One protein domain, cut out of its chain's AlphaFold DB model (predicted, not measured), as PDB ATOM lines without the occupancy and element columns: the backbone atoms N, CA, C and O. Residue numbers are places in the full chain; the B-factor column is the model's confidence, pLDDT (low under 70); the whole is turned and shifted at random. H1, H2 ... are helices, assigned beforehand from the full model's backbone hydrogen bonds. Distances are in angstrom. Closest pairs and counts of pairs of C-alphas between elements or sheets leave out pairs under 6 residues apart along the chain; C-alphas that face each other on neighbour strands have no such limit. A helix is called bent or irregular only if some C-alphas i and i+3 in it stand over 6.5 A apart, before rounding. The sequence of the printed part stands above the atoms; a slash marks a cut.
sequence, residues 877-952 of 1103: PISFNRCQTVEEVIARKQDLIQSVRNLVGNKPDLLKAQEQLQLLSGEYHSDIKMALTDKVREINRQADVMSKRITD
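What this domain is: This is residues 877 to 952 of the 1103 residues of the protein "Dot/Icm secretion system substrate" of Legionella pneumophila (UniProt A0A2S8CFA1). What does the model look like at first sight? Two long helices, H3 and H1, lie side by side and run opposite ways as a two-helix rod, and the short helix H2 makes a small head beyond one end of it, in the turn of chain that leads from H1 back to H3. H2 touches neither long helix, and the first printed residues, 877 to 885, fold back into the beginning of H1 near the other end of the rod. What are the parts and how large is the whole? The printed part has 76 residues, with three named helices in the order H1, H2, H3 along the chain and no named strand, and its class is all helix, with 53 residues in the named helices. It is loose, with a radius of gyration of the C-alphas of 16.0 A, and the C-alphas span 53 by 18 by 17 A along their three main axes.

Where its parts are: Where is the longest helix? H3 holds 27 residues, 926 to 952, and measures 40.8 A from first to last C-alpha. It begins with the C-alpha of Ser 926 at (4.140, -35.687, 30.728) and ends with that of Asp 952 at (27.667, -68.886, 27.803). Where is the second long helix? H1 holds 17 residues, 886 to 902, and measures 24.9 A from first to last C-alpha. The C-alpha of Val 886 is at (30.389, -57.579, 28.427), and y rises to -35.222 at the C-alpha of Asn 902, while along H3 it falls. Which residues form the third helix? H2 holds 9 residues, 908 to 916, and measures 12.3 A from first to last C-alpha, with the C-alpha of Pro 908 at (14.783, -23.793, 22.009).

How they stand to each other: How does H3 stand to H1? The two touch, with 17 pairs of C-alphas within 8 A, and the closest C-alphas are those of Val 886 and Ser 947, 5.2 A apart. Their lines stand at a shallow tilt of 11 degrees, and they run opposite ways. Their centres are 9.9 A apart. Where does H2 stand? It is apart from H1, with no C-alpha of the one within 8 A of the other. By the same test it is apart from H3. What do the backbone N and O atoms show? In H1, H2 and H3 every pair of O of residue i and N of residue i+4 is within hydrogen-bond range. No helix is bent or irregular.

The domain as a whole: How far does the printed part reach? The outline is a rod, and the two C-alphas farthest apart are those of Gln 916, the last residue of H2, and Asp 952, the last of H3, at 53.2 A. The first and last printed C-alphas, those of Pro 877 and Asp 952, are 26.5 A apart. Is the chain cut, and how long are the links? The printed part has no cut and runs from residue 877 to 952 of a full chain of 1103 residues. The link from H1 to H2, 5 residues, is tight, and the link from H2 to H3, 9 residues, is short but not tight. Where is the model's confidence low? The mean pLDDT of the printed part is 84.4, and the three residues under 70 are 920 to 922, in the link from H2 to H3. The mean pLDDT is 88 in H1, 84 in H2 and 86 in H3.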
ATOM      1  N   PRO A 877      16.741 -45.457  17.759       85.31
ATOM      2  CA  PRO A 877      17.281 -46.779  17.440       85.31
ATOM      3  C   PRO A 877      18.225 -47.332  18.522       85.31
ATOM      4  O   PRO A 877      19.086 -46.628  19.047       85.31
ATOM      5  N   ILE A 878      18.116 -48.636  18.808       90.31
ATOM      6  CA  ILE A 878      18.909 -49.357  19.823       90.31
ATOM      7  C   ILE A 878      19.630 -50.534  19.150       90.31
ATOM      8  O   ILE A 878      19.006 -51.302  18.420       90.31
ATOM      9  N   SER A 879      20.946 -50.683  19.359       87.06
ATOM     10  CA  SER A 879      21.715 -51.811  18.807       87.06
ATOM     11  C   SER A 879      22.979 -52.133  19.613       87.06
ATOM     12  O   SER A 879      23.778 -51.238  19.902       87.06
ATOM     13  N   PHE A 880      23.177 -53.430  19.886       88.62
ATOM     14  CA  PHE A 880      24.336 -54.015  20.582       88.62
ATOM     15  C   PHE A 880      25.110 -55.043  19.730       88.62
ATOM     16  O   PHE A 880      26.015 -55.709  20.220       88.62
ATOM     17  N   ASN A 881      24.792 -55.173  18.436       78.75
ATOM     18  CA  ASN A 881      25.281 -56.265  17.575       78.75
ATOM     19  C   ASN A 881      26.807 -56.298  17.360       78.75
ATOM     20  O   ASN A 881      27.319 -57.272  16.815       78.75
ATOM     21  N   ARG A 882      27.526 -55.233  17.729       80.81
ATOM     22  CA  ARG A 882      28.985 -55.114  17.567       80.81
ATOM     23  C   ARG A 882      29.770 -55.407  18.848       80.81
ATOM     24  O   ARG A 882      30.991 -55.405  18.783       80.81
ATOM     25  N   CYS A 883      29.096 -55.643  19.972       84.31
ATOM     26  CA  CYS A 883      29.754 -55.928  21.242       84.31
ATOM     27  C   CYS A 883      30.185 -57.401  21.291       84.31
ATOM     28  O   CYS A 883      29.356 -58.296  21.120       84.31
ATOM     29  N   GLN A 884      31.470 -57.649  21.519       78.69
ATOM     30  CA  GLN A 884      32.060 -58.983  21.669       78.69
ATOM     31  C   GLN A 884      32.418 -59.296  23.126       78.69
ATOM     32  O   GLN A 884      32.629 -60.459  23.468       78.69
ATOM     33  N   THR A 885      32.429 -58.279  23.991       81.50
ATOM     34  CA  THR A 885      32.665 -58.394  25.436       81.50
ATOM     35  C   THR A 885      31.518 -57.780  26.242       81.50
ATOM     36  O   THR A 885      30.718 -56.996  25.722       81.50
ATOM     37  N   VAL A 886      31.414 -58.136  27.525       83.44
ATOM     38  CA  VAL A 886      30.389 -57.579  28.427       83.44
ATOM     39  C   VAL A 886      30.670 -56.095  28.711       83.44
ATOM     40  O   VAL A 886      29.746 -55.286  28.781       83.44
ATOM     41  N   GLU A 887      31.940 -55.704  28.785       84.31
ATOM     42  CA  GLU A 887      32.387 -54.327  28.994       84.31
ATOM     43  C   GLU A 887      31.955 -53.407  27.841       84.31
ATOM     44  O   GLU A 887      31.455 -52.303  28.074       84.31
ATOM     45  N   GLU A 888      32.059 -53.883  26.596       84.88
ATOM     46  CA  GLU A 888      31.578 -53.157  25.413       84.88
ATOM     47  C   GLU A 888      30.056 -52.959  25.427       84.88
ATOM     48  O   GLU A 888      29.567 -51.918  24.979       84.88
ATOM     49  N   VAL A 889      29.294 -53.922  25.959       85.94
ATOM     50  CA  VAL A 889      27.837 -53.788  26.120       85.94
ATOM     51  C   VAL A 889      27.498 -52.701  27.147       85.94
ATOM     52  O   VAL A 889      26.609 -51.881  26.903       85.94
ATOM     53  N   ILE A 890      28.220 -52.650  28.271       87.00
ATOM     54  CA  ILE A 890      28.005 -51.653  29.332       87.00
ATOM     55  C   ILE A 890      28.301 -50.235  28.826       87.00
ATOM     56  O   ILE A 890      27.467 -49.343  29.004       87.00
ATOM     57  N   ALA A 891      29.440 -50.032  28.158       86.31
ATOM     58  CA  ALA A 891      29.797 -48.734  27.586       86.31
ATOM     59  C   ALA A 891      28.750 -48.278  26.554       86.31
ATOM     60  O   ALA A 891      28.218 -47.168  26.632       86.31
ATOM     61  N   ARG A 892      28.346 -49.179  25.649       89.62
ATOM     62  CA  ARG A 892      27.353 -48.860  24.617       89.62
ATOM     63  C   ARG A 892      25.979 -48.509  25.193       89.62
ATOM     64  O   ARG A 892      25.287 -47.645  24.656       89.62
ATOM     65  N   LYS A 893      25.574 -49.158  26.287       90.25
ATOM     66  CA  LYS A 893      24.332 -48.851  27.010       90.25
ATOM     67  C   LYS A 893      24.335 -47.418  27.551       90.25
ATOM     68  O   LYS A 893      23.330 -46.723  27.407       90.25
ATOM     69  N   GLN A 894      25.442 -46.971  28.147       89.25
ATOM     70  CA  GLN A 894      25.563 -45.606  28.675       89.25
ATOM     71  C   GLN A 894      25.477 -44.558  27.554       89.25
ATOM     72  O   GLN A 894      24.702 -43.606  27.676       89.25
ATOM     73  N   ASP A 895      26.159 -44.788  26.429       88.62
ATOM     74  CA  ASP A 895      26.105 -43.904  25.255       88.62
ATOM     75  C   ASP A 895      24.685 -43.745  24.697       88.62
ATOM     76  O   ASP A 895      24.250 -42.637  24.368       88.62
ATOM     77  N   LEU A 896      23.938 -44.850  24.588       90.62
ATOM     78  CA  LEU A 896      22.566 -44.836  24.075       90.62
ATOM     79  C   LEU A 896      21.621 -44.080  25.020       90.62
ATOM     80  O   LEU A 896      20.811 -43.282  24.552       90.62
ATOM     81  N   ILE A 897      21.753 -44.263  26.341       90.69
ATOM     82  CA  ILE A 897      20.955 -43.518  27.334       90.69
ATOM     83  C   ILE A 897      21.244 -42.014  27.249       90.69
ATOM     84  O   ILE A 897      20.311 -41.208  27.270       90.69
ATOM     85  N   GLN A 898      22.515 -41.619  27.125       88.81
ATOM     86  CA  GLN A 898      22.874 -40.207  26.997       88.81
ATOM     87  C   GLN A 898      22.372 -39.610  25.676       88.81
ATOM     88  O   GLN A 898      21.865 -38.488  25.657       88.81
ATOM     89  N   SER A 899      22.443 -40.372  24.584       88.69
ATOM     90  CA  SER A 899      21.957 -39.941  23.271       88.69
ATOM     91  C   SER A 899      20.450 -39.668  23.266       88.69
ATOM     92  O   SER A 899      20.025 -38.645  22.733       88.69
ATOM     93  N   VAL A 900      19.647 -40.513  23.924       89.94
ATOM     94  CA  VAL A 900      18.197 -40.295  24.086       89.94
ATOM     95  C   VAL A 900      17.907 -39.044  24.919       89.94
ATOM     96  O   VAL A 900      17.044 -38.252  24.552       89.94
ATOM     97  N   ARG A 901      18.653 -38.812  26.009       87.56
ATOM     98  CA  ARG A 901      18.498 -37.595  26.831       87.56
ATOM     99  C   ARG A 901      18.843 -36.317  26.061       87.56
ATOM    100  O   ARG A 901      18.184 -35.298  26.238       87.56
ATOM    101  N   ASN A 902      19.827 -36.370  25.166       87.12
ATOM    102  CA  ASN A 902      20.221 -35.222  24.347       87.12
ATOM    103  C   ASN A 902      19.174 -34.831  23.286       87.12
ATOM    104  O   ASN A 902      19.235 -33.711  22.775       87.12
ATOM    105  N   LEU A 903      18.203 -35.699  22.961       85.94
ATOM    106  CA  LEU A 903      17.104 -35.344  22.050       85.94
ATOM    107  C   LEU A 903      16.244 -34.202  22.599       85.94
ATOM    108  O   LEU A 903      15.761 -33.387  21.822       85.94
ATOM    109  N   VAL A 904      16.108 -34.113  23.923       85.69
ATOM    110  CA  VAL A 904      15.270 -33.116  24.613       85.69
ATOM    111  C   VAL A 904      16.072 -32.062  25.380       85.69
ATOM    112  O   VAL A 904      15.507 -31.102  25.904       85.69
ATOM    113  N   GLY A 905      17.391 -32.228  25.489       80.31
ATOM    114  CA  GLY A 905      18.260 -31.285  26.188       80.31
ATOM    115  C   GLY A 905      18.410 -29.970  25.419       80.31
ATOM    116  O   GLY A 905      18.859 -29.976  24.275       80.31
ATOM    117  N   ASN A 906      18.075 -28.846  26.067       77.12
ATOM    118  CA  ASN A 906      18.298 -27.472  25.588       77.12
ATOM    119  C   ASN A 906      17.800 -27.190  24.155       77.12
ATOM    120  O   ASN A 906      18.479 -26.515  23.380       77.12
ATOM    121  N   LYS A 907      16.622 -27.708  23.790       86.38
ATOM    122  CA  LYS A 907      15.986 -27.456  22.488       86.38
ATOM    123  C   LYS A 907      15.113 -26.189  22.550       86.38
ATOM    124  O   LYS A 907      14.128 -26.197  23.287       86.38
ATOM    125  N   PRO A 908      15.463 -25.088  21.847       83.62
ATOM    126  CA  PRO A 908      14.783 -23.793  22.009       83.62
ATOM    127  C   PRO A 908      13.296 -23.804  21.639       83.62
ATOM    128  O   PRO A 908      12.485 -23.152  22.289       83.62
ATOM    129  N   ASP A 909      12.940 -24.552  20.601       85.25
ATOM    130  CA  ASP A 909      11.572 -24.780  20.137       85.25
ATOM    131  C   ASP A 909      10.737 -25.549  21.169       85.25
ATOM    132  O   ASP A 909       9.610 -25.147  21.459       85.25
ATOM    133  N   LEU A 910      11.306 -26.592  21.784       85.00
ATOM    134  CA  LEU A 910      10.643 -27.333  22.856       85.00
ATOM    135  C   LEU A 910      10.461 -26.470  24.111       85.00
ATOM    136  O   LEU A 910       9.368 -26.435  24.662       85.00
ATOM    137  N   LEU A 911      11.488 -25.724  24.532       83.75
ATOM    138  CA  LEU A 911      11.396 -24.822  25.689       83.75
ATOM    139  C   LEU A 911      10.298 -23.769  25.501       83.75
ATOM    140  O   LEU A 911       9.492 -23.553  26.404       83.75
ATOM    141  N   LYS A 912      10.222 -23.168  24.307       83.94
ATOM    142  CA  LYS A 912       9.173 -22.205  23.955       83.94
ATOM    143  C   LYS A 912       7.782 -22.842  23.973       83.94
ATOM    144  O   LYS A 912       6.855 -22.242  24.507       83.94
ATOM    145  N   ALA A 913       7.629 -24.049  23.426       84.44
ATOM    146  CA  ALA A 913       6.359 -24.772  23.469       84.44
ATOM    147  C   ALA A 913       5.926 -25.073  24.915       84.44
ATOM    148  O   ALA A 913       4.769 -24.892  25.276       84.44
ATOM    149  N   GLN A 914       6.856 -25.468  25.782       82.81
ATOM    150  CA  GLN A 914       6.557 -25.747  27.187       82.81
ATOM    151  C   GLN A 914       6.192 -24.488  27.989       82.81
ATOM    152  O   GLN A 914       5.289 -24.549  28.822       82.81
ATOM    153  N   GLU A 915       6.831 -23.349  27.708       82.62
ATOM    154  CA  GLU A 915       6.459 -22.044  28.275       82.62
ATOM    155  C   GLU A 915       5.051 -21.622  27.830       82.62
ATOM    156  O   GLU A 915       4.233 -21.206  28.649       82.62
ATOM    157  N   GLN A 916       4.728 -21.808  26.546       83.56
ATOM    158  CA  GLN A 916       3.394 -21.544  25.993       83.56
ATOM    159  C   GLN A 916       2.309 -22.454  26.595       83.56
ATOM    160  O   GLN A 916       1.153 -22.044  26.692       83.56
ATOM    161  N   LEU A 917       2.683 -23.651  27.058       83.19
ATOM    162  CA  LEU A 917       1.829 -24.573  27.817       83.19
ATOM    163  C   LEU A 917       1.864 -24.334  29.337       83.19
ATOM    164  O   LEU A 917       1.283 -25.117  30.086       83.19
ATOM    165  N   GLN A 918       2.508 -23.255  29.795       81.00
ATOM    166  CA  GLN A 918       2.591 -22.840  31.202       81.00
ATOM    167  C   GLN A 918       3.255 -23.875  32.134       81.00
ATOM    168  O   GLN A 918       2.927 -23.957  33.318       81.00
ATOM    169  N   LEU A 919       4.205 -24.668  31.624       75.25
ATOM    170  CA  LEU A 919       4.996 -25.596  32.440       75.25
ATOM    171  C   LEU A 919       6.156 -24.877  33.152       75.25
ATOM    172  O   LEU A 919       6.736 -23.924  32.631       75.25
ATOM    173  N   LEU A 920       6.522 -25.351  34.349       69.19
ATOM    174  CA  LEU A 920       7.630 -24.798  35.137       69.19
ATOM    175  C   LEU A 920       8.994 -25.082  34.482       69.19
ATOM    176  O   LEU A 920       9.231 -26.152  33.917       69.19
ATOM    177  N   SER A 921       9.920 -24.125  34.603       60.22
ATOM    178  CA  SER A 921      11.278 -24.237  34.058       60.22
ATOM    179  C   SER A 921      11.997 -25.473  34.612       60.22
ATOM    180  O   SER A 921      12.186 -25.602  35.821       60.22
ATOM    181  N   GLY A 922      12.399 -26.384  33.721       62.53
ATOM    182  CA  GLY A 922      13.119 -27.617  34.060       62.53
ATOM    183  C   GLY A 922      12.267 -28.890  34.105       62.53
ATOM    184  O   GLY A 922      12.835 -29.977  34.207       62.53
ATOM    185  N   GLU A 923      10.941 -28.799  33.975       73.25
ATOM    186  CA  GLU A 923      10.072 -29.977  33.866       73.25
ATOM    187  C   GLU A 923       9.726 -30.290  32.407       73.25
ATOM    188  O   GLU A 923       9.379 -29.403  31.630       73.25
ATOM    189  N   TYR A 924       9.806 -31.566  32.017       80.00
ATOM    190  CA  TYR A 924       9.316 -32.034  30.718       80.00
ATOM    191  C   TYR A 924       7.803 -32.261  30.751       80.00
ATOM    192  O   TYR A 924       7.279 -32.747  31.755       80.00
ATOM    193  N   HIS A 925       7.119 -31.987  29.633       84.88
ATOM    194  CA  HIS A 925       5.727 -32.407  29.430       84.88
ATOM    195  C   HIS A 925       5.563 -33.908  29.739       84.88
ATOM    196  O   HIS A 925       6.487 -34.694  29.495       84.88
ATOM    197  N   SER A 926       4.404 -34.312  30.271       83.69
ATOM    198  CA  SER A 926       4.140 -35.687  30.728       83.69
ATOM    199  C   SER A 926       4.472 -36.734  29.666       83.69
ATOM    200  O   SER A 926       5.167 -37.704  29.968       83.69
ATOM    201  N   ASP A 927       4.059 -36.493  28.424       84.69
ATOM    202  CA  ASP A 927       4.285 -37.399  27.290       84.69
ATOM    203  C   ASP A 927       5.779 -37.587  26.986       84.69
ATOM    204  O   ASP A 927       6.265 -38.711  26.860       84.69
ATOM    205  N   ILE A 928       6.555 -36.498  26.994       87.75
ATOM    206  CA  ILE A 928       8.011 -36.544  26.804       87.75
ATOM    207  C   ILE A 928       8.686 -37.295  27.958       87.75
ATOM    208  O   ILE A 928       9.561 -38.136  27.739       87.75
ATOM    209  N   LYS A 929       8.268 -37.033  29.202       86.31
ATOM    210  CA  LYS A 929       8.794 -37.713  30.396       86.31
ATOM    211  C   LYS A 929       8.523 -39.221  30.352       86.31
ATOM    212  O   LYS A 929       9.404 -40.017  30.698       86.31
ATOM    213  N   MET A 930       7.328 -39.613  29.916       86.19
ATOM    214  CA  MET A 930       6.931 -41.010  29.750       86.19
ATOM    215  C   MET A 930       7.747 -41.686  28.641       86.19
ATOM    216  O   MET A 930       8.403 -42.695  28.905       86.19
ATOM    217  N   ALA A 931       7.830 -41.070  27.457       86.94
ATOM    218  CA  ALA A 931       8.597 -41.593  26.327       86.94
ATOM    219  C   ALA A 931      10.087 -41.804  26.665       86.94
ATOM    220  O   ALA A 931      10.662 -42.844  26.331       86.94
ATOM    221  N   LEU A 932      10.717 -40.863  27.384       88.12
ATOM    222  CA  LEU A 932      12.107 -41.002  27.847       88.12
ATOM    223  C   LEU A 932      12.276 -42.201  28.782       88.12
ATOM    224  O   LEU A 932      13.232 -42.971  28.649       88.12
ATOM    225  N   THR A 933      11.350 -42.360  29.725       87.56
ATOM    226  CA  THR A 933      11.383 -43.441  30.716       87.56
ATOM    227  C   THR A 933      11.280 -44.804  30.037       87.56
ATOM    228  O   THR A 933      12.084 -45.701  30.316       87.56
ATOM    229  N   ASP A 934      10.339 -44.953  29.106       88.69
ATOM    230  CA  ASP A 934      10.122 -46.210  28.395       88.69
ATOM    231  C   ASP A 934      11.288 -46.555  27.464       88.69
ATOM    232  O   ASP A 934      11.753 -47.701  27.452       88.69
ATOM    233  N   LYS A 935      11.851 -45.569  26.754       91.81
ATOM    234  CA  LYS A 935      12.998 -45.812  25.870       91.81
ATOM    235  C   LYS A 935      14.253 -46.231  26.644       91.81
ATOM    236  O   LYS A 935      14.954 -47.151  26.218       91.81
ATOM    237  N   VAL A 936      14.519 -45.629  27.807       90.06
ATOM    238  CA  VAL A 936      15.633 -46.035  28.686       90.06
ATOM    239  C   VAL A 936      15.441 -47.462  29.211       90.06
ATOM    240  O   VAL A 936      16.403 -48.233  29.264       90.06
ATOM    241  N   ARG A 937      14.206 -47.849  29.560       89.56
ATOM    242  CA  ARG A 937      13.889 -49.224  29.981       89.56
ATOM    243  C   ARG A 937      14.205 -50.237  28.875       89.56
ATOM    244  O   ARG A 937      14.818 -51.265  29.160       89.56
ATOM    245  N   GLU A 938      13.856 -49.927  27.629       89.62
ATOM    246  CA  GLU A 938      14.138 -50.802  26.485       89.62
ATOM    247  C   GLU A 938      15.645 -50.954  26.206       89.62
ATOM    248  O   GLU A 938      16.111 -52.070  25.966       89.62
ATOM    249  N   ILE A 939      16.435 -49.875  26.318       90.56
ATOM    250  CA  ILE A 939      17.907 -49.937  26.186       90.56
ATOM    251  C   ILE A 939      18.508 -50.900  27.215       90.56
ATOM    252  O   ILE A 939      19.344 -51.736  26.870       90.56
ATOM    253  N   ASN A 940      18.074 -50.799  28.476       89.38
ATOM    254  CA  ASN A 940      18.558 -51.666  29.552       89.38
ATOM    255  C   ASN A 940      18.281 -53.143  29.258       89.38
ATOM    256  O   ASN A 940      19.193 -53.963  29.329       89.38
ATOM    257  N   ARG A 941      17.044 -53.461  28.859       88.75
ATOM    258  CA  ARG A 941      16.611 -54.831  28.566       88.75
ATOM    259  C   ARG A 941      17.449 -55.482  27.463       88.75
ATOM    260  O   ARG A 941      17.832 -56.643  27.589       88.75
ATOM    261  N   GLN A 942      17.734 -54.759  26.378       89.62
ATOM    262  CA  GLN A 942      18.525 -55.300  25.267       89.62
ATOM    263  C   GLN A 942      20.003 -55.526  25.637       89.62
ATOM    264  O   GLN A 942      20.599 -56.501  25.174       89.62
ATOM    265  N   ALA A 943      20.578 -54.678  26.495       88.50
ATOM    266  CA  ALA A 943      21.948 -54.842  26.986       88.50
ATOM    267  C   ALA A 943      22.118 -56.132  27.816       88.50
ATOM    268  O   ALA A 943      23.079 -56.885  27.628       88.50
ATOM    269  N   ASP A 944      21.159 -56.428  28.696       85.38
ATOM    270  CA  ASP A 944      21.214 -57.607  29.571       85.38
ATOM    271  C   ASP A 944      21.176 -58.919  28.763       85.38
ATOM    272  O   ASP A 944      21.931 -59.857  29.037       85.38
ATOM    273  N   VAL A 945      20.355 -58.970  27.705       85.75
ATOM    274  CA  VAL A 945      20.258 -60.130  26.799       85.75
ATOM    275  C   VAL A 945      21.593 -60.418  26.101       85.75
ATOM    276  O   VAL A 945      22.005 -61.577  26.019       85.75
ATOM    277  N   MET A 946      22.284 -59.383  25.612       85.69
ATOM    278  CA  MET A 946      23.555 -59.554  24.899       85.69
ATOM    279  C   MET A 946      24.678 -60.037  25.830       85.69
ATOM    280  O   MET A 946      25.430 -60.943  25.472       85.69
ATOM    281  N   SER A 947      24.745 -59.493  27.048       83.44
ATOM    282  CA  SER A 947      25.766 -59.858  28.043       83.44
ATOM    283  C   SER A 947      25.708 -61.345  28.422       83.44
ATOM    284  O   SER A 947      26.740 -62.016  28.534       83.44
ATOM    285  N   LYS A 948      24.495 -61.899  28.553       82.06
ATOM    286  CA  LYS A 948      24.287 -63.322  28.852       82.06
ATOM    287  C   LYS A 948      24.825 -64.233  27.744       82.06
ATOM    288  O   LYS A 948      25.540 -65.189  28.027       82.06
ATOM    289  N   ARG A 949      24.543 -63.900  26.480       81.56
ATOM    290  CA  ARG A 949      24.967 -64.694  25.313       81.56
ATOM    291  C   ARG A 949      26.488 -64.855  25.222       81.56
ATOM    292  O   ARG A 949      26.957 -65.941  24.891       81.56
ATOM    293  N   ILE A 950      27.241 -63.790  25.495       81.56
ATOM    294  CA  ILE A 950      28.714 -63.801  25.441       81.56
ATOM    295  C   ILE A 950      29.288 -64.719  26.534       81.56
ATOM    296  O   ILE A 950      30.220 -65.481  26.284       81.56
ATOM    297  N   THR A 951      28.693 -64.702  27.729       76.94
ATOM    298  CA  THR A 951      29.157 -65.493  28.881       76.94
ATOM    299  C   THR A 951      29.038 -67.004  28.638       76.94
ATOM    300  O   THR A 951      29.980 -67.749  28.912       76.94
ATOM    301  N   ASP A 952      27.922 -67.460  28.061       75.69
ATOM    302  CA  ASP A 952      27.667 -68.886  27.803       75.69
ATOM    303  C   ASP A 952      28.666 -69.499  26.797       75.69
ATOM    304  O   ASP A 952      29.051 -70.665  26.921       75.69
TER     305      ASP A 952